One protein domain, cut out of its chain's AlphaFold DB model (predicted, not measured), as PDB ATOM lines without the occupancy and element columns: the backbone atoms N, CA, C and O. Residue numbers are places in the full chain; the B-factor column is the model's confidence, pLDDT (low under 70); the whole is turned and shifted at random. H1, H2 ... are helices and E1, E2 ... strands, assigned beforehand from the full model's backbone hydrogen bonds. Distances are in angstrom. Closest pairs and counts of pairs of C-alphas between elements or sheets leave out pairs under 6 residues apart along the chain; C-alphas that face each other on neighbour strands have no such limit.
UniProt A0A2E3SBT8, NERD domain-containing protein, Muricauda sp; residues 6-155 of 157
ATOM      1  N   ASN A   6     250.170 124.446 173.250       74.12
ATOM      2  CA  ASN A   6     248.976 124.746 172.464       74.12
ATOM      3  C   ASN A   6     247.865 123.692 172.610       74.12
ATOM      4  O   ASN A   6     246.697 124.062 172.702       74.12
ATOM      5  N   GLN A   7     248.191 122.397 172.708       75.75
ATOM      6  CA  GLN A   7     247.174 121.347 172.873       75.75
ATOM      7  C   GLN A   7     246.469 121.440 174.230       75.75
ATOM      8  O   GLN A   7     245.257 121.234 174.318       75.75
ATOM      9  N   PHE A   8     247.209 121.792 175.285       79.38
ATOM     10  CA  PHE A   8     246.636 122.011 176.611       79.38
ATOM     11  C   PHE A   8     245.698 123.226 176.619       79.38
ATOM     12  O   PHE A   8     244.570 123.123 177.096       79.38
ATOM     13  N   ARG A   9     246.110 124.348 176.010       83.81
ATOM     14  CA  ARG A   9     245.282 125.564 175.907       83.81
ATOM     15  C   ARG A   9     243.991 125.340 175.115       83.81
ATOM     16  O   ARG A   9     242.946 125.814 175.549       83.81
ATOM     17  N   ILE A  10     244.047 124.600 174.004       86.06
ATOM     18  CA  ILE A  10     242.861 124.246 173.203       86.06
ATOM     19  C   ILE A  10     241.921 123.332 173.999       86.06
ATOM     20  O   ILE A  10     240.717 123.563 174.045       86.06
ATOM     21  N   SER A  11     242.460 122.315 174.676       87.25
ATOM     22  CA  SER A  11     241.641 121.404 175.489       87.25
ATOM     23  C   SER A  11     240.959 122.143 176.647       87.25
ATOM     24  O   SER A  11     239.787 121.909 176.939       87.25
ATOM     25  N   PHE A  12     241.674 123.082 177.271       90.56
ATOM     26  CA  PHE A  12     241.146 123.922 178.341       90.56
ATOM     27  C   PHE A  12     240.060 124.890 177.844       90.56
ATOM     28  O   PHE A  12     239.009 124.996 178.472       90.56
ATOM     29  N   SER A  13     240.252 125.555 176.697       91.81
ATOM     30  CA  SER A  13     239.232 126.453 176.139       91.81
ATOM     31  C   SER A  13     237.963 125.706 175.714       91.81
ATOM     32  O   SER A  13     236.859 126.191 175.970       91.81
ATOM     33  N   LEU A  14     238.096 124.502 175.147       93.81
ATOM     34  CA  LEU A  14     236.966 123.623 174.830       93.81
ATOM     35  C   LEU A  14     236.201 123.209 176.090       93.81
ATOM     36  O   LEU A  14     234.973 123.284 176.115       93.81
ATOM     37  N   PHE A  15     236.909 122.837 177.157       95.25
ATOM     38  CA  PHE A  15     236.289 122.494 178.435       95.25
ATOM     39  C   PHE A  15     235.479 123.664 179.018       95.25
ATOM     40  O   PHE A  15     234.318 123.489 179.394       95.25
ATOM     41  N   ILE A  16     236.042 124.877 179.017       96.56
ATOM     42  CA  ILE A  16     235.333 126.089 179.455       96.56
ATOM     43  C   ILE A  16     234.117 126.378 178.565       96.56
ATOM     44  O   ILE A  16     233.043 126.688 179.079       96.56
ATOM     45  N   SER A  17     234.244 126.226 177.244       96.62
ATOM     46  CA  SER A  17     233.129 126.404 176.306       96.62
ATOM     47  C   SER A  17     231.970 125.439 176.592       96.62
ATOM     48  O   SER A  17     230.811 125.857 176.610       96.62
ATOM     49  N   ILE A  18     232.268 124.173 176.905       97.19
ATOM     50  CA  ILE A  18     231.258 123.173 177.286       97.19
ATOM     51  C   ILE A  18     230.541 123.586 178.577       97.19
ATOM     52  O   ILE A  18     229.311 123.540 178.627       97.19
ATOM     53  N   ILE A  19     231.277 124.039 179.598       97.56
ATOM     54  CA  ILE A  19     230.682 124.517 180.857       97.56
ATOM     55  C   ILE A  19     229.768 125.721 180.604       97.56
ATOM     56  O   ILE A  19     228.638 125.752 181.091       97.56
ATOM     57  N   ILE A  20     230.226 126.696 179.815       97.69
ATOM     58  CA  ILE A  20     229.433 127.879 179.464       97.69
ATOM     59  C   ILE A  20     228.159 127.464 178.725       97.69
ATOM     60  O   ILE A  20     227.068 127.895 179.097       97.69
ATOM     61  N   SER A  21     228.271 126.588 177.727       97.19
ATOM     62  CA  SER A  21     227.126 126.071 176.973       97.19
ATOM     63  C   SER A  21     226.117 125.360 177.884       97.19
ATOM     64  O   SER A  21     224.913 125.608 177.803       97.19
ATOM     65  N   PHE A  22     226.600 124.552 178.831       97.50
ATOM     66  CA  PHE A  22     225.763 123.877 179.821       97.50
ATOM     67  C   PHE A  22     225.014 124.866 180.731       97.50
ATOM     68  O   PHE A  22     223.808 124.724 180.956       97.50
ATOM     69  N   ILE A  23     225.694 125.911 181.212       97.50
ATOM     70  CA  ILE A  23     225.073 126.977 182.012       97.50
ATOM     71  C   ILE A  23     224.009 127.709 181.186       97.50
ATOM     72  O   ILE A  23     222.871 127.860 181.642       97.50
ATOM     73  N   LEU A  24     224.343 128.115 179.959       96.94
ATOM     74  CA  LEU A  24     223.422 128.798 179.048       96.94
ATOM     75  C   LEU A  24     222.186 127.944 178.749       96.94
ATOM     76  O   LEU A  24     221.070 128.460 178.779       96.94
ATOM     77  N   TYR A  25     222.351 126.635 178.551       96.25
ATOM     78  CA  TYR A  25     221.242 125.697 178.376       96.25
ATOM     79  C   TYR A  25     220.293 125.692 179.584       96.25
ATOM     80  O   TYR A  25     219.070 125.779 179.426       96.25
ATOM     81  N   HIS A  26     220.826 125.641 180.805       95.56
ATOM     82  CA  HIS A  26     219.999 125.671 182.011       95.56
ATOM     83  C   HIS A  26     219.293 127.015 182.218       95.56
ATOM     84  O   HIS A  26     218.111 127.030 182.583       95.56
ATOM     85  N   LEU A  27     219.970 128.132 181.935       94.75
ATOM     86  CA  LEU A  27     219.366 129.466 181.960       94.75
ATOM     87  C   LEU A  27     218.249 129.585 180.918       94.75
ATOM     88  O   LEU A  27     217.144 130.025 181.248       94.75
ATOM     89  N   PHE A  28     218.487 129.103 179.696       94.56
ATOM     90  CA  PHE A  28     217.486 129.066 178.635       94.56
ATOM     91  C   PHE A  28     216.232 128.307 179.082       94.56
ATOM     92  O   PHE A  28     215.117 128.834 179.023       94.56
ATOM     93  N   LYS A  29     216.399 127.096 179.625       93.56
ATOM     94  CA  LYS A  29     215.271 126.289 180.113       93.56
ATOM     95  C   LYS A  29     214.507 126.949 181.250       93.56
ATOM     96  O   LYS A  29     213.289 126.802 181.322       93.56
ATOM     97  N   LYS A  30     215.201 127.657 182.139       89.38
ATOM     98  CA  LYS A  30     214.581 128.317 183.290       89.38
ATOM     99  C   LYS A  30     213.765 129.545 182.880       89.38
ATOM    100  O   LYS A  30     212.677 129.738 183.414       89.38
ATOM    101  N   PHE A  31     214.268 130.356 181.950       89.50
ATOM    102  CA  PHE A  31     213.687 131.672 181.655       89.50
ATOM    103  C   PHE A  31     212.875 131.744 180.353       89.50
ATOM    104  O   PHE A  31     211.917 132.518 180.291       89.50
ATOM    105  N   TYR A  32     213.206 130.948 179.332       90.88
ATOM    106  CA  TYR A  32     212.584 131.047 178.004       90.88
ATOM    107  C   TYR A  32     211.526 129.974 177.748       90.88
ATOM    108  O   TYR A  32     210.444 130.302 177.263       90.88
ATOM    109  N   LEU A  33     211.776 128.713 178.126       91.31
ATOM    110  CA  LEU A  33     210.800 127.635 177.901       91.31
ATOM    111  C   LEU A  33     209.400 127.930 178.476       91.31
ATOM    112  O   LEU A  33     208.429 127.699 177.756       91.31
ATOM    113  N   PRO A  34     209.237 128.462 179.708       89.62
ATOM    114  CA  PRO A  34     207.907 128.768 180.236       89.62
ATOM    115  C   PRO A  34     207.126 129.759 179.362       89.62
ATOM    116  O   PRO A  34     205.927 129.576 179.166       89.62
ATOM    117  N   LYS A  35     207.808 130.763 178.793       91.12
ATOM    118  CA  LYS A  35     207.198 131.752 177.889       91.12
ATOM    119  C   LYS A  35     206.753 131.110 176.576       91.12
ATOM    120  O   LYS A  35     205.645 131.370 176.123       91.12
ATOM    121  N   ILE A  36     207.578 130.227 176.009       93.44
ATOM    122  CA  ILE A  36     207.240 129.482 174.786       93.44
ATOM    123  C   ILE A  36     205.986 128.632 175.016       93.44
ATOM    124  O   ILE A  36     205.047 128.687 174.224       93.44
ATOM    125  N   TYR A  37     205.924 127.883 176.123       93.81
ATOM    126  CA  TYR A  37     204.737 127.089 176.443       93.81
ATOM    127  C   TYR A  37     203.498 127.957 176.697       93.81
ATOM    128  O   TYR A  37     202.412 127.563 176.276       93.81
ATOM    129  N   GLY A  38     203.642 129.124 177.334       94.88
ATOM    130  CA  GLY A  38     202.554 130.099 177.475       94.88
ATOM    131  C   GLY A  38     201.993 130.524 176.117       94.88
ATOM    132  O   GLY A  38     200.822 130.276 175.833       94.88
ATOM    133  N   SER A  39     202.867 131.011 175.234       96.00
ATOM    134  CA  SER A  39     202.501 131.490 173.895       96.00
ATOM    135  C   SER A  39     201.870 130.405 173.012       96.00
ATOM    136  O   SER A  39     200.912 130.668 172.290       96.00
ATOM    137  N   LEU A  40     202.326 129.150 173.110       97.00
ATOM    138  CA  LEU A  40     201.679 128.025 172.416       97.00
ATOM    139  C   LEU A  40     200.237 127.792 172.892       97.00
ATOM    140  O   LEU A  40     199.375 127.417 172.095       97.00
ATOM    141  N   GLY A  41     199.972 128.004 174.184       97.62
ATOM    142  CA  GLY A  41     198.627 127.936 174.746       97.62
ATOM    143  C   GLY A  41     197.727 129.036 174.193       97.62
ATOM    144  O   GLY A  41     196.644 128.736 173.699       97.62
ATOM    145  N   GLU A  42     198.194 130.285 174.234       98.25
ATOM    146  CA  GLU A  42     197.488 131.448 173.672       98.25
ATOM    147  C   GLU A  42     197.201 131.253 172.177       98.25
ATOM    148  O   GLU A  42     196.074 131.438 171.721       98.25
ATOM    149  N   PHE A  43     198.190 130.783 171.407       98.19
ATOM    150  CA  PHE A  43     198.027 130.485 169.985       98.19
ATOM    151  C   PHE A  43     196.917 129.457 169.730       98.19
ATOM    152  O   PHE A  43     196.121 129.613 168.802       98.19
ATOM    153  N   TYR A  44     196.833 128.408 170.553       98.12
ATOM    154  CA  TYR A  44     195.776 127.405 170.432       98.12
ATOM    155  C   TYR A  44     194.383 128.007 170.662       98.12
ATOM    156  O   TYR A  44     193.480 127.761 169.857       98.12
ATOM    157  N   VAL A  45     194.218 128.839 171.698       98.44
ATOM    158  CA  VAL A  45     192.953 129.550 171.952       98.44
ATOM    159  C   VAL A  45     192.623 130.488 170.793       98.44
ATOM    160  O   VAL A  45     191.526 130.405 170.248       98.44
ATOM    161  N   ALA A  46     193.579 131.297 170.332       98.56
ATOM    162  CA  ALA A  46     193.387 132.215 169.209       98.56
ATOM    163  C   ALA A  46     192.900 131.494 167.937       98.56
ATOM    164  O   ALA A  46     192.013 131.990 167.237       98.56
ATOM    165  N   ARG A  47     193.420 130.290 167.647       98.31
ATOM    166  CA  ARG A  47     192.942 129.469 166.518       98.31
ATOM    167  C   ARG A  47     191.492 129.023 166.673       98.31
ATOM    168  O   ARG A  47     190.777 128.983 165.673       98.31
ATOM    169  N   ILE A  48     191.055 128.692 167.888       98.19
ATOM    170  CA  ILE A  48     189.652 128.354 168.162       98.19
ATOM    171  C   ILE A  48     188.776 129.596 167.987       98.19
ATOM    172  O   ILE A  48     187.788 129.541 167.260       98.19
ATOM    173  N   LEU A  49     189.170 130.725 168.583       98.44
ATOM    174  CA  LEU A  49     188.409 131.976 168.527       98.44
ATOM    175  C   LEU A  49     188.256 132.522 167.102       98.44
ATOM    176  O   LEU A  49     187.236 133.125 166.785       98.44
ATOM    177  N   LYS A  50     189.215 132.252 166.204       97.62
ATOM    178  CA  LYS A  50     189.123 132.613 164.777       97.62
ATOM    179  C   LYS A  50     187.893 132.014 164.073       97.62
ATOM    180  O   LYS A  50     187.519 132.493 163.004       97.62
ATOM    181  N   ARG A  51     187.281 130.968 164.641       97.69
ATOM    182  CA  ARG A  51     186.085 130.302 164.102       97.69
ATOM    183  C   ARG A  51     184.772 130.990 164.488       97.69
ATOM    184  O   ARG A  51     183.732 130.580 163.982       97.69
ATOM    185  N   LEU A  52     184.800 131.980 165.382       97.56
ATOM    186  CA  LEU A  52     183.609 132.748 165.750       97.56
ATOM    187  C   LEU A  52     183.061 133.524 164.543       97.56
ATOM    188  O   LEU A  52     183.818 133.951 163.665       97.56
ATOM    189  N   ASN A  53     181.739 133.712 164.502       97.00
ATOM    190  CA  ASN A  53     181.089 134.481 163.447       97.00
ATOM    191  C   ASN A  53     181.544 135.947 163.502       97.00
ATOM    192  O   ASN A  53     181.250 136.660 164.456       97.00
ATOM    193  N   LYS A  54     182.223 136.411 162.451       95.81
ATOM    194  CA  LYS A  54     182.769 137.774 162.375       95.81
ATOM    195  C   LYS A  54     181.703 138.872 162.326       95.81
ATOM    196  O   LYS A  54     182.046 140.031 162.522       95.81
ATOM    197  N   LYS A  55     180.442 138.526 162.039       95.81
ATOM    198  CA  LYS A  55     179.322 139.476 162.111       95.81
ATOM    199  C   LYS A  55     178.951 139.819 163.556       95.81
ATOM    200  O   LYS A  55     178.565 140.949 163.818       95.81
ATOM    201  N   ASP A  56     179.125 138.865 164.472       96.50
ATOM    202  CA  ASP A  56     178.667 138.983 165.862       96.50
ATOM    203  C   ASP A  56     179.825 139.241 166.840       96.50
ATOM    204  O   ASP A  56     179.613 139.755 167.941       96.50
ATOM    205  N   TYR A  57     181.052 138.874 166.445       98.19
ATOM    206  CA  TYR A  57     182.231 138.884 167.306       98.19
ATOM    207  C   TYR A  57     183.442 139.537 166.637       98.19
ATOM    208  O   TYR A  57     183.867 139.146 165.548       98.19
ATOM    209  N   ILE A  58     184.077 140.457 167.362       98.38
ATOM    210  CA  ILE A  58     185.399 141.001 167.037       98.38
ATOM    211  C   ILE A  58     186.400 140.426 168.037       98.38
ATOM    212  O   ILE A  58     186.210 140.559 169.243       98.38
ATOM    213  N   VAL A  59     187.465 139.791 167.545       98.56
ATOM    214  CA  VAL A  59     188.473 139.118 168.379       98.56
ATOM    215  C   VAL A  59     189.818 139.822 168.250       98.56
ATOM    216  O   VAL A  59     190.363 139.925 167.152       98.56
ATOM    217  N   TYR A  60     190.394 140.212 169.384       98.56
ATOM    218  CA  TYR A  60     191.772 140.673 169.496       98.56
ATOM    219  C   TYR A  60     192.580 139.696 170.348       98.56
ATOM    220  O   TYR A  60     192.123 139.271 171.407       98.56
ATOM    221  N   ASN A  61     193.786 139.348 169.899       98.50
ATOM    222  CA  ASN A  61     194.688 138.440 170.609       98.50
ATOM    223  C   ASN A  61     195.989 139.167 170.962       98.50
ATOM    224  O   ASN A  61     196.476 139.952 170.148       98.50
ATOM    225  N   ASN A  62     196.558 138.864 172.126       97.50
ATOM    226  CA  ASN A  62     197.849 139.351 172.616       97.50
ATOM    227  C   ASN A  62     197.988 140.876 172.539       97.50
ATOM    228  O   ASN A  62     198.970 141.410 172.020       97.50
ATOM    229  N   ILE A  63     196.976 141.585 173.047       97.69
ATOM    230  CA  ILE A  63     196.950 143.049 173.024       97.69
ATOM    231  C   ILE A  63     197.654 143.635 174.244       97.69
ATOM    232  O   ILE A  63     197.484 143.165 175.368       97.69
ATOM    233  N   TYR A  64     198.398 144.716 174.021       97.69
ATOM    234  CA  TYR A  64     199.000 145.527 175.074       97.69
ATOM    235  C   TYR A  64     198.255 146.854 175.174       97.69
ATOM    236  O   TYR A  64     198.292 147.679 174.265       97.69
ATOM    237  N   LEU A  65     197.581 147.062 176.299       97.00
ATOM    238  CA  LEU A  65     196.853 148.288 176.603       97.00
ATOM    239  C   LEU A  65     197.725 149.177 177.486       97.00
ATOM    240  O   LEU A  65     198.327 148.682 178.439       97.00
ATOM    241  N   LYS A  66     197.778 150.482 177.207       97.38
ATOM    242  CA  LYS A  66     198.615 151.438 177.947       97.38
ATOM    243  C   LYS A  66     197.794 152.615 178.458       97.38
ATOM    244  O   LYS A  66     197.025 153.209 177.710       97.38
ATOM    245  N   LYS A  67     197.991 152.979 179.727       96.00
ATOM    246  CA  LYS A  67     197.399 154.168 180.354       96.00
ATOM    247  C   LYS A  67     198.299 154.677 181.476       96.00
ATOM    248  O   LYS A  67     198.691 153.902 182.343       96.00
ATOM    249  N   ASN A  68     198.607 155.976 181.483       95.06
ATOM    250  CA  ASN A  68     199.389 156.648 182.536       95.06
ATOM    251  C   ASN A  68     200.705 155.917 182.876       95.06
ATOM    252  O   ASN A  68     200.986 155.629 184.037       95.06
ATOM    253  N   GLY A  69     201.467 155.522 181.850       95.12
ATOM    254  CA  GLY A  69     202.731 154.787 182.013       95.12
ATOM    255  C   GLY A  69     202.593 153.316 182.435       95.12
ATOM    256  O   GLY A  69     203.590 152.602 182.435       95.12
ATOM    257  N   LYS A  70     201.383 152.835 182.744       95.62
ATOM    258  CA  LYS A  70     201.104 151.429 183.064       95.62
ATOM    259  C   LYS A  70     200.673 150.672 181.815       95.62
ATOM    260  O   LYS A  70     199.990 151.235 180.957       95.62
ATOM    261  N   THR A  71     201.015 149.388 181.763       96.88
ATOM    262  CA  THR A  71     200.644 148.478 180.676       96.88
ATOM    263  C   THR A  71     199.915 147.260 181.233       96.88
ATOM    264  O   THR A  71     200.292 146.744 182.283       96.88
ATOM    265  N   SER A  72     198.902 146.783 180.513       97.00
ATOM    266  CA  SER A  72     198.254 145.493 180.748       97.00
ATOM    267  C   SER A  72     198.260 144.692 179.453       97.00
ATOM    268  O   SER A  72     197.724 145.154 178.447       97.00
ATOM    269  N   GLN A  73     198.848 143.497 179.482       97.62
ATOM    270  CA  GLN A  73     198.636 142.503 178.431       97.62
ATOM    271  C   GLN A  73     197.272 141.842 178.650       97.62
ATOM    272  O   GLN A  73     196.896 141.601 179.796       97.62
ATOM    273  N   VAL A  74     196.546 141.561 177.574       98.31
ATOM    274  CA  VAL A  74     195.339 140.726 177.580       98.31
ATOM    275  C   VAL A  74     195.508 139.659 176.506       98.31
ATOM    276  O   VAL A  74     195.717 140.005 175.340       98.31
ATOM    277  N   ASP A  75     195.417 138.385 176.888       98.56
ATOM    278  CA  ASP A  75     195.648 137.271 175.959       98.56
ATOM    279  C   ASP A  75     194.588 137.255 174.860       98.56
ATOM    280  O   ASP A  75     194.926 137.252 173.676       98.56
ATOM    281  N   HIS A  76     193.301 137.317 175.226       98.81
ATOM    282  CA  HIS A  76     192.224 137.467 174.245       98.81
ATOM    283  C   HIS A  76     191.117 138.398 174.741       98.81
ATOM    284  O   HIS A  76     190.632 138.278 175.867       98.81
ATOM    285  N   LEU A  77     190.690 139.298 173.860       98.56
ATOM    286  CA  LEU A  77     189.560 140.197 174.046       98.56
ATOM    287  C   LEU A  77     188.536 139.921 172.947       98.56
ATOM    288  O   LEU A  77     188.880 139.971 171.766       98.56
ATOM    289  N   ILE A  78     187.288 139.652 173.318       98.62
ATOM    290  CA  ILE A  78     186.198 139.450 172.359       98.62
ATOM    291  C   ILE A  78     185.126 140.493 172.619       98.62
ATOM    292  O   ILE A  78     184.627 140.591 173.735       98.62
ATOM    293  N   ILE A  79     184.757 141.247 171.593       98.12
ATOM    294  CA  ILE A  79     183.688 142.244 171.642       98.12
ATOM    295  C   ILE A  79     182.474 141.671 170.917       98.12
ATOM    296  O   ILE A  79     182.612 141.136 169.817       98.12
ATOM    297  N   SER A  80     181.301 141.779 171.537       97.06
ATOM    298  CA  SER A  80     180.017 141.353 170.977       97.06
ATOM    299  C   SER A  80     178.882 142.246 171.477       97.06
ATOM    300  O   SER A  80     179.073 143.024 172.414       97.06
ATOM    301  N   ILE A  81     177.680 142.060 170.930       95.00
ATOM    302  CA  ILE A  81     176.460 142.731 171.412       95.00
ATOM    303  C   ILE A  81     176.098 142.385 172.867       95.00
ATOM    304  O   ILE A  81     175.363 143.128 173.508       95.00
ATOM    305  N   TYR A  82     176.623 141.281 173.408       95.56
ATOM    306  CA  TYR A  82     176.364 140.852 174.786       95.56
ATOM    307  C   TYR A  82     177.327 141.485 175.799       95.56
ATOM    308  O   TYR A  82     177.083 141.431 177.003       95.56
ATOM    309  N   GLY A  83     178.438 142.059 175.329       97.25
ATOM    310  CA  GLY A  83     179.510 142.587 176.167       97.25
ATOM    311  C   GLY A  83     180.897 142.137 175.713       97.25
ATOM    312  O   GLY A  83     181.091 141.671 174.583       97.25
ATOM    313  N   ILE A  84     181.868 142.298 176.616       98.44
ATOM    314  CA  ILE A  84     183.289 142.061 176.356       98.44
ATOM    315  C   ILE A  84     183.778 140.837 177.133       98.44
ATOM    316  O   ILE A  84     183.785 140.828 178.364       98.44
ATOM    317  N   TYR A  85     184.249 139.817 176.426       98.69
ATOM    318  CA  TYR A  85     184.892 138.655 177.034       98.69
ATOM    319  C   TYR A  85     186.389 138.910 177.170       98.69
ATOM    320  O   TYR A  85     187.050 139.294 176.202       98.69
ATOM    321  N   VAL A  86     186.926 138.674 178.365       98.75
ATOM    322  CA  VAL A  86     188.358 138.791 178.657       98.75
ATOM    323  C   VAL A  86     188.855 137.412 179.028       98.75
ATOM    324  O   VAL A  86     188.464 136.858 180.058       98.75
ATOM    325  N   ILE A  87     189.701 136.840 178.181       98.81
ATOM    326  CA  ILE A  87     190.179 135.472 178.339       98.81
ATOM    327  C   ILE A  87     191.626 135.495 178.814       98.81
ATOM    328  O   ILE A  87     192.470 136.141 178.200       98.81
ATOM    329  N   GLU A  88     191.891 134.769 179.895       98.56
ATOM    330  CA  GLU A  88     193.230 134.479 180.407       98.56
ATOM    331  C   GLU A  88     193.578 133.020 180.106       98.56
ATOM    332  O   GLU A  88     192.833 132.107 180.489       98.56
ATOM    333  N   THR A  89     194.724 132.779 179.473       98.31
ATOM    334  CA  THR A  89     195.140 131.441 179.053       98.31
ATOM    335  C   THR A  89     196.239 130.885 179.955       98.31
ATOM    336  O   THR A  89     197.305 131.467 180.130       98.31
ATOM    337  N   LYS A  90     196.031 129.682 180.505       97.06
ATOM    338  CA  LYS A  90     197.033 128.949 181.293       97.06
ATOM    339  C   LYS A  90     197.357 127.599 180.659       97.06
ATOM    340  O   LYS A  90     196.587 126.642 180.741       97.06
ATOM    341  N   ASN A  91     198.555 127.471 180.093       96.44
ATOM    342  CA  ASN A  91     199.047 126.195 179.565       96.44
ATOM    343  C   ASN A  91     199.697 125.328 180.661       96.44
ATOM    344  O   ASN A  91     200.906 125.084 180.667       96.44
ATOM    345  N   TYR A  92     198.891 124.880 181.625       95.44
ATOM    346  CA  TYR A  92     199.338 124.019 182.723       95.44
ATOM    347  C   TYR A  92     198.950 122.548 182.532       95.44
ATOM    348  O   TYR A  92     198.055 122.194 181.770       95.44
ATOM    349  N   LYS A  93     199.648 121.664 183.248       94.38
ATOM    350  CA  LYS A  93     199.419 120.208 183.289       94.38
ATOM    351  C   LYS A  93     199.195 119.737 184.730       94.38
ATOM    352  O   LYS A  93     199.491 120.473 185.667       94.38
ATOM    353  N   GLY A  94     198.740 118.501 184.917       95.56
ATOM    354  CA  GLY A  94     198.597 117.912 186.254       95.56
ATOM    355  C   GLY A  94     197.379 118.446 187.003       95.56
ATOM    356  O   GLY A  94     196.380 118.808 186.385       95.56
ATOM    357  N   TRP A  95     197.430 118.456 188.332       97.19
ATOM    358  CA  TRP A  95     196.299 118.906 189.147       97.19
ATOM    359  C   TRP A  95     196.461 120.355 189.559       97.19
ATOM    360  O   TRP A  95     197.536 120.762 189.995       97.19
ATOM    361  N   ILE A  96     195.381 121.113 189.434       97.44
ATOM    362  CA  ILE A  96     195.317 122.509 189.839       97.44
ATOM    363  C   ILE A  96     194.365 122.622 191.022       97.44
ATOM    364  O   ILE A  96     193.226 122.166 190.949       97.44
ATOM    365  N   PHE A  97     194.847 123.254 192.086       96.38
ATOM    366  CA  PHE A  97     194.111 123.510 193.316       96.38
ATOM    367  C   PHE A  97     194.128 125.003 193.602       96.38
ATOM    368  O   PHE A  97     195.194 125.632 193.602       96.38
ATOM    369  N   GLY A  98     192.965 125.566 193.894       94.56
ATOM    370  CA  GLY A  98     192.843 126.981 194.181       94.56
ATOM    371  C   GLY A  98     191.408 127.383 194.457       94.56
ATOM    372  O   GLY A  98     190.472 126.745 193.985       94.56
ATOM    373  N   HIS A  99     191.259 128.452 195.228       94.31
ATOM    374  CA  HIS A  99     189.984 129.115 195.454       94.31
ATOM    375  C   HIS A  99     190.008 130.481 194.762       94.31
ATOM    376  O   HIS A  99     191.055 131.132 194.711       94.31
ATOM    377  N   GLU A 100     188.870 130.935 194.242       93.00
ATOM    378  CA  GLU A 100     188.762 132.187 193.474       93.00
ATOM    379  C   GLU A 100     189.270 133.415 194.253       93.00
ATOM    380  O   GLU A 100     189.877 134.307 193.667       93.00
ATOM    381  N   LYS A 101     189.107 133.414 195.584       94.06
ATOM    382  CA  LYS A 101     189.543 134.497 196.489       94.06
ATOM    383  C   LYS A 101     190.996 134.368 196.969       94.06
ATOM    384  O   LYS A 101     191.513 135.278 197.608       94.06
ATOM    385  N   SER A 102     191.676 133.250 196.707       95.62
ATOM    386  CA  SER A 102     193.066 133.060 197.145       95.62
ATOM    387  C   SER A 102     194.035 133.828 196.250       95.62
ATOM    388  O   SER A 102     193.928 133.760 195.032       95.62
ATOM    389  N   LYS A 103     195.051 134.484 196.829       97.06
ATOM    390  CA  LYS A 103     196.092 135.196 196.056       97.06
ATOM    391  C   LYS A 103     196.862 134.279 195.096       97.06
ATOM    392  O   LYS A 103     197.220 134.680 193.992       97.06
ATOM    393  N   TYR A 104     197.117 133.046 195.524       98.00
ATOM    394  CA  TYR A 104     197.857 132.057 194.752       98.00
ATOM    395  C   TYR A 104     197.061 130.769 194.630       98.00
ATOM    396  O   TYR A 104     196.413 130.332 195.581       98.00
ATOM    397  N   TRP A 105     197.171 130.149 193.463       97.50
ATOM    398  CA  TRP A 105     196.787 128.767 193.229       97.50
ATOM    399  C   TRP A 105     198.030 127.887 193.258       97.50
ATOM    400  O   TRP A 105     199.167 128.364 193.349       97.50
ATOM    401  N   SER A 106     197.818 126.580 193.215       97.19
ATOM    402  CA  SER A 106     198.905 125.617 193.175       97.19
ATOM    403  C   SER A 106     198.683 124.547 192.125       97.19
ATOM    404  O   SER A 106     197.564 124.102 191.887       97.19
ATOM    405  N   GLN A 107     199.781 124.146 191.502       96.69
ATOM    406  CA  GLN A 107     199.863 123.080 190.528       96.69
ATOM    407  C   GLN A 107     200.672 121.936 191.125       96.69
ATOM    408  O   GLN A 107     201.797 122.144 191.581       96.69
ATOM    409  N   THR A 108     200.130 120.727 191.070       96.69
ATOM    410  CA  THR A 108     200.850 119.502 191.411       96.69
ATOM    411  C   THR A 108     201.238 118.771 190.130       96.69
ATOM    412  O   THR A 108     200.382 118.361 189.342       96.69
ATOM    413  N   LEU A 109     202.547 118.605 189.932       94.19
ATOM    414  CA  LEU A 109     203.154 117.799 188.874       94.19
ATOM    415  C   LEU A 109     203.901 116.643 189.534       94.19
ATOM    416  O   LEU A 109     204.928 116.848 190.186       94.19
ATOM    417  N   TYR A 110     203.387 115.425 189.364       90.62
ATOM    418  CA  TYR A 110     203.880 114.243 190.073       90.62
ATOM    419  C   TYR A 110     203.888 114.485 191.595       90.62
ATOM    420  O   TYR A 110     202.842 114.764 192.172       90.62
ATOM    421  N   LYS A 111     205.057 114.425 192.244       91.38
ATOM    422  CA  LYS A 111     205.226 114.642 193.691       91.38
ATOM    423  C   LYS A 111     205.565 116.093 194.066       91.38
ATOM    424  O   LYS A 111     205.809 116.374 195.234       91.38
ATOM    425  N   LYS A 112     205.635 117.015 193.098       95.75
ATOM    426  CA  LYS A 112     206.066 118.404 193.330       95.75
ATOM    427  C   LYS A 112     204.900 119.377 193.199       95.75
ATOM    428  O   LYS A 112     204.114 119.283 192.257       95.75
ATOM    429  N   LYS A 113     204.825 120.331 194.130       95.94
ATOM    430  CA  LYS A 113     203.807 121.385 194.177       95.94
ATOM    431  C   LYS A 113     204.441 122.742 193.888       95.94
ATOM    432  O   LYS A 113     205.434 123.109 194.508       95.94
ATOM    433  N   TYR A 114     203.839 123.492 192.976       95.44
ATOM    434  CA  TYR A 114     204.293 124.809 192.541       95.44
ATOM    435  C   TYR A 114     203.170 125.818 192.743       95.44
ATOM    436  O   TYR A 114     202.027 125.540 192.391       95.44
ATOM    437  N   LYS A 115     203.471 126.984 193.317       96.94
ATOM    438  CA  LYS A 115     202.499 128.078 193.439       96.94
ATOM    439  C   LYS A 115     202.567 128.973 192.205       96.94
ATOM    440  O   LYS A 115     203.652 129.228 191.691       96.94
ATOM    441  N   PHE A 116     201.421 129.475 191.773       96.25
ATOM    442  CA  PHE A 116     201.316 130.488 190.727       96.25
ATOM    443  C   PHE A 116     200.212 131.484 191.084       96.25
ATOM    444  O   PHE A 116     199.333 131.186 191.897       96.25
ATOM    445  N   PHE A 117     200.292 132.697 190.540       97.38
ATOM    446  CA  PHE A 117     199.303 133.734 190.821       97.38
ATOM    447  C   PHE A 117     197.924 133.310 190.315       97.38
ATOM    448  O   PHE A 117     197.811 132.686 189.261       97.38
ATOM    449  N   ASN A 118     196.887 133.613 191.088       98.00
ATOM    450  CA  ASN A 118     195.534 133.205 190.750       98.00
ATOM    451  C   ASN A 118     195.087 133.852 189.418       98.00
ATOM    452  O   ASN A 118     195.007 135.083 189.341       98.00
ATOM    453  N   PRO A 119     194.761 133.050 188.385       97.50
ATOM    454  CA  PRO A 119     194.386 133.563 187.071       97.50
ATOM    455  C   PRO A 119     193.065 134.339 187.097       97.50
ATOM    456  O   PRO A 119     192.890 135.253 186.303       97.50
ATOM    457  N   VAL A 120     192.165 134.044 188.043       98.00
ATOM    458  CA  VAL A 120     190.912 134.790 188.236       98.00
ATOM    459  C   VAL A 120     191.211 136.226 188.667       98.00
ATOM    460  O   VAL A 120     190.693 137.170 188.078       98.00
ATOM    461  N   ILE A 121     192.101 136.410 189.648       98.06
ATOM    462  CA  ILE A 121     192.514 137.746 190.112       98.06
ATOM    463  C   ILE A 121     193.274 138.489 189.005       98.06
ATOM    464  O   ILE A 121     193.089 139.695 188.822       98.06
ATOM    465  N   GLN A 122     194.112 137.777 188.248       97.75
ATOM    466  CA  GLN A 122     194.825 138.351 187.110       97.75
ATOM    467  C   GLN A 122     193.845 138.886 186.053       97.75
ATOM    468  O   GLN A 122     193.925 140.053 185.674       97.75
ATOM    469  N   ASN A 123     192.858 138.080 185.662       98.44
ATOM    470  CA  ASN A 123     191.850 138.459 184.679       98.44
ATOM    471  C   ASN A 123     190.998 139.656 185.146       98.44
ATOM    472  O   ASN A 123     190.805 140.611 184.395       98.44
ATOM    473  N   TRP A 124     190.595 139.694 186.422       98.19
ATOM    474  CA  TRP A 124     189.937 140.871 187.005       98.19
ATOM    475  C   TRP A 124     190.809 142.129 186.972       98.19
ATOM    476  O   TRP A 124     190.303 143.228 186.744       98.19
ATOM    477  N   THR A 125     192.123 141.988 187.160       97.62
ATOM    478  CA  THR A 125     193.066 143.109 187.036       97.62
ATOM    479  C   THR A 125     193.080 143.656 185.604       97.62
ATOM    480  O   THR A 125     193.044 144.872 185.417       97.62
ATOM    481  N   HIS A 126     193.046 142.777 184.599       98.12
ATOM    482  CA  HIS A 126     192.923 143.156 183.189       98.12
ATOM    483  C   HIS A 126     191.593 143.863 182.893       98.12
ATOM    484  O   HIS A 126     191.596 144.945 182.307       98.12
ATOM    485  N   ILE A 127     190.465 143.318 183.363       98.44
ATOM    486  CA  ILE A 127     189.140 143.945 183.227       98.44
ATOM    487  C   ILE A 127     189.131 145.342 183.849       98.44
ATOM    488  O   ILE A 127     188.696 146.299 183.212       98.44
ATOM    489  N   ASN A 128     189.647 145.492 185.069       97.75
ATOM    490  CA  ASN A 128     189.706 146.789 185.741       97.75
ATOM    491  C   ASN A 128     190.599 147.785 184.992       97.75
ATOM    492  O   ASN A 128     190.277 148.973 184.926       97.75
ATOM    493  N   PHE A 129     191.686 147.313 184.375       98.00
ATOM    494  CA  PHE A 129     192.509 148.141 183.502       98.00
ATOM    495  C   PHE A 129     191.721 148.611 182.271       98.00
ATOM    496  O   PHE A 129     191.707 149.811 181.997       98.00
ATOM    497  N   ILE A 130     191.010 147.708 181.583       97.88
ATOM    498  CA  ILE A 130     190.176 148.033 180.413       97.88
ATOM    499  C   ILE A 130     189.080 149.034 180.791       97.88
ATOM    500  O   ILE A 130     188.956 150.075 180.152       97.88
ATOM    501  N   LYS A 131     188.343 148.784 181.880       97.56
ATOM    502  CA  LYS A 131     187.318 149.701 182.413       97.56
ATOM    503  C   LYS A 131     187.863 151.090 182.715       97.56
ATOM    504  O   LYS A 131     187.122 152.068 182.701       97.56
ATOM    505  N   SER A 132     189.154 151.196 183.020       96.12
ATOM    506  CA  SER A 132     189.778 152.487 183.268       96.12
ATOM    507  C   SER A 132     190.016 153.287 181.984       96.12
ATOM    508  O   SER A 132     190.158 154.502 182.082       96.12
ATOM    509  N   LEU A 133     190.072 152.667 180.800       95.94
ATOM    510  CA  LEU A 133     190.468 153.338 179.556       95.94
ATOM    511  C   LEU A 133     189.474 154.416 179.101       95.94
ATOM    512  O   LEU A 133     189.909 155.449 178.602       95.94
ATOM    513  N   SER A 134     188.171 154.235 179.331       93.88
ATOM    514  CA  SER A 134     187.139 155.236 179.021       93.88
ATOM    515  C   SER A 134     185.962 155.158 180.000       93.88
ATOM    516  O   SER A 134     185.832 154.200 180.761       93.88
ATOM    517  N   ARG A 135     185.100 156.187 180.017       92.81
ATOM    518  CA  ARG A 135     183.891 156.195 180.862       92.81
ATOM    519  C   ARG A 135     182.858 155.173 180.380       92.81
ATOM    520  O   ARG A 135     182.282 154.489 181.219       92.81
ATOM    521  N   ASP A 136     182.708 155.007 179.069       92.00
ATOM    522  CA  ASP A 136     181.735 154.082 178.464       92.00
ATOM    523  C   ASP A 136     182.021 152.619 178.836       92.00
ATOM    524  O   ASP A 136     181.111 151.823 179.083       92.00
ATOM    525  N   LEU A 137     183.303 152.273 178.996       94.00
ATOM    526  CA  LEU A 137     183.716 150.935 179.413       94.00
ATOM    527  C   LEU A 137     183.375 150.625 180.875       94.00
ATOM    528  O   LEU A 137     183.332 149.455 181.243       94.00
ATOM    529  N   LYS A 138     183.090 151.618 181.730       92.50
ATOM    530  CA  LYS A 138     182.730 151.352 183.136       92.50
ATOM    531  C   LYS A 138     181.390 150.633 183.274       92.50
ATOM    532  O   LYS A 138     181.266 149.771 184.141       92.50
ATOM    533  N   ASN A 139     180.438 150.975 182.407       91.88
ATOM    534  CA  ASN A 139     179.081 150.427 182.412       91.88
ATOM    535  C   ASN A 139     178.928 149.230 181.462       91.88
ATOM    536  O   ASN A 139     177.877 148.598 181.427       91.88
ATOM    537  N   THR A 140     179.976 148.904 180.700       95.50
ATOM    538  CA  THR A 140     179.987 147.735 179.816       95.50
ATOM    539  C   THR A 140     180.021 146.446 180.639       95.50
ATOM    540  O   THR A 140     180.734 146.350 181.644       95.50
ATOM    541  N   HIS A 141     179.272 145.432 180.203       97.56
ATOM    542  CA  HIS A 141     179.306 144.111 180.819       97.56
ATOM    543  C   HIS A 141     180.560 143.338 180.385       97.56
ATOM    544  O   HIS A 141     180.884 143.275 179.197       97.56
ATOM    545  N   PHE A 142     181.266 142.747 181.354       98.38
ATOM    546  CA  PHE A 142     182.484 141.971 181.120       98.38
ATOM    547  C   PHE A 142     182.304 140.527 181.569       98.38
ATOM    548  O   PHE A 142     181.873 140.279 182.693       98.38
ATOM    549  N   PHE A 143     182.736 139.595 180.725       98.38
ATOM    550  CA  PHE A 143     182.745 138.167 181.013       98.38
ATOM    551  C   PHE A 143     184.191 137.682 181.215       98.38
ATOM    552  O   PHE A 143     184.925 137.520 180.233       98.38
ATOM    553  N   PRO A 144     184.636 137.456 182.465       98.12
ATOM    554  CA  PRO A 144     185.941 136.862 182.732       98.12
ATOM    555  C   PRO A 144     185.929 135.369 182.384       98.12
ATOM    556  O   PRO A 144     185.071 134.623 182.855       98.12
ATOM    557  N   ILE A 145     186.906 134.907 181.601       98.25
ATOM    558  CA  ILE A 145     187.069 133.486 181.263       98.25
ATOM    559  C   ILE A 145     188.516 133.066 181.514       98.25
ATOM    560  O   ILE A 145     189.454 133.695 181.029       98.25
ATOM    561  N   ILE A 146     188.704 131.960 182.234       97.75
ATOM    562  CA  ILE A 146     190.015 131.325 182.408       97.75
ATOM    563  C   ILE A 146     190.044 130.037 181.590       97.75
ATOM    564  O   ILE A 146     189.240 129.135 181.828       97.75
ATOM    565  N   VAL A 147     190.987 129.925 180.654       97.38
ATOM    566  CA  VAL A 147     191.142 128.739 179.805       97.38
ATOM    567  C   VAL A 147     192.406 127.983 180.184       97.38
ATOM    568  O   VAL A 147     193.512 128.514 180.124       97.38
ATOM    569  N   PHE A 148     192.255 126.700 180.510       96.12
ATOM    570  CA  PHE A 148     193.380 125.780 180.656       96.12
ATOM    571  C   PHE A 148     193.556 124.970 179.370       96.12
ATOM    572  O   PHE A 148     192.775 124.066 179.094       96.12
ATOM    573  N   THR A 149     194.579 125.291 178.574       94.38
ATOM    574  CA  THR A 149     194.839 124.624 177.280       94.38
ATOM    575  C   THR A 149     195.689 123.364 177.385       94.38
ATOM    576  O   THR A 149     195.731 122.559 176.457       94.38
ATOM    577  N   GLY A 150     196.385 123.179 178.507       89.56
ATOM    578  CA  GLY A 150     197.172 121.980 178.748       89.56
ATOM    579  C   GLY A 150     196.340 120.832 179.326       89.56
ATOM    580  O   GLY A 150     195.121 120.887 179.442       89.56
ATOM    581  N   LYS A 151     197.019 119.764 179.751       92.50
ATOM    582  CA  LYS A 151     196.388 118.587 180.382       92.50
ATOM    583  C   LYS A 151     196.142 118.806 181.882       92.50
ATOM    584  O   LYS A 151     196.412 117.915 182.691       92.50
ATOM    585  N   ALA A 152     195.756 120.020 182.265       93.69
ATOM    586  CA  ALA A 152     195.425 120.359 183.641       93.69
ATOM    587  C   ALA A 152     194.026 119.845 183.995       93.69
ATOM    588  O   ALA A 152     193.120 119.855 183.167       93.69
ATOM    589  N   LYS A 153     193.846 119.419 185.245       94.50
ATOM    590  CA  LYS A 153     192.536 119.111 185.822       94.50
ATOM    591  C   LYS A 153     192.354 119.952 187.077       94.50
ATOM    592  O   LYS A 153     193.162 119.844 188.002       94.50
ATOM    593  N   LEU A 154     191.308 120.776 187.100       94.19
ATOM    594  CA  LEU A 154     190.883 121.458 188.319       94.19
ATOM    595  C   LEU A 154     190.417 120.401 189.324       94.19
ATOM    596  O   LEU A 154     189.649 119.497 188.984       94.19
ATOM    597  N   LYS A 155     190.918 120.491 190.550       93.00
ATOM    598  CA  LYS A 155     190.517 119.643 191.667       93.00
ATOM    599  C   LYS A 155     189.906 120.526 192.743       93.00
ATOM    600  O   LYS A 155     190.451 121.580 193.071       93.00
TER     601      LYS A 155
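Overview. This is residues 6 to 155 of the 157 residues of the protein "NERD domain-containing protein" of Muricauda sp (UniProt A0A2E3SBT8). A long straight helix, H1, sticks out like a handle from a body built round a strongly twisted four-stranded sheet, E1 E2 E3 E7, with H2 on one face and H3 on the other. A second, smaller sheet, E6 E5 E4 E8, lies beyond the ends of E3 and E7. The printed part has 150 residues, with three named helices and eight named strands in the order H1 H2 E1 E2 E3 E4 E5 E6 H3 E7 E8; the class is mixed, helices and strands, and both sheets are mixed, in the orders E1 E2 E3 E7 and E6 E5 E4 E8. The whole is loose, with a radius of gyration of the C-alphas of 20.9 A, and spans 74 by 35 by 33 A, H1 making much of the length.

Along the chain. H1, residues 6 to 31, begins at C-alpha 6 (248.976, 124.746, 172.464) and is 37.1 A long. H2 is residues 33 to 49, 24.7 A. E1, residues 57 to 67, is 25.2 A long and bends by 82 degrees at residue 62; E2, residues 70 to 80, is 26.3 A long and bends by 78 degrees at residue 75. E3 is residues 83 to 90, 22.8 A. E4 is residues 94 to 97, E5 residues 104 to 109 and E6 residues 112 to 117. H3, residues 119 to 133, is 21.5 A long and begins at C-alpha 119 (194.386, 133.563, 187.071). E7 is residues 142 to 148, 19.5 A, and E8, residues 152 to 154, ends at C-alpha 154 (190.883, 121.458, 188.319).

Arrangement. E1, E2 and E3 form a meander, each strand the antiparallel neighbour of the one before, with N 60 and O 77 at 2.8 A and N 78 and O 85 at 2.9 A. E7 is parallel to E3, with N 88 and O 145 at 2.9 A. H2 and H3 are on opposite faces of this sheet, three layers with a helix on each side. H2 has a height over the sheet of 7.0 A, and its closest C-alphas to E3 are those of Glu 42 and Thr 89, 5.9 A. The closest C-alphas of H3 and E3 are those of Glu 88 and Asn 123, 6.0 A. E4, E5 and E6 form a second meander, with N 97 and O 106 at 2.9 A and N 107 and O 114 at 2.8 A; E8 is parallel to E4, with N 153 and O 94 at 2.8 A. H1 and H2 meet only through their link. Every O i to N i+4 pair is within hydrogen-bond range in H1 and H2, and 10 of 11 in H3.

Size, cuts and confidence. The C-alphas farthest apart are those of Asn 6 and Asn 139, 75.1 A. Residues 6 to 33, of which 6 to 31 belong to H1, stand free; the body without them spans 48 by 32 by 25 A. The printed part has no cut, and no link is long. The mean pLDDT of the printed part is 95.6, and no printed residue is under 70.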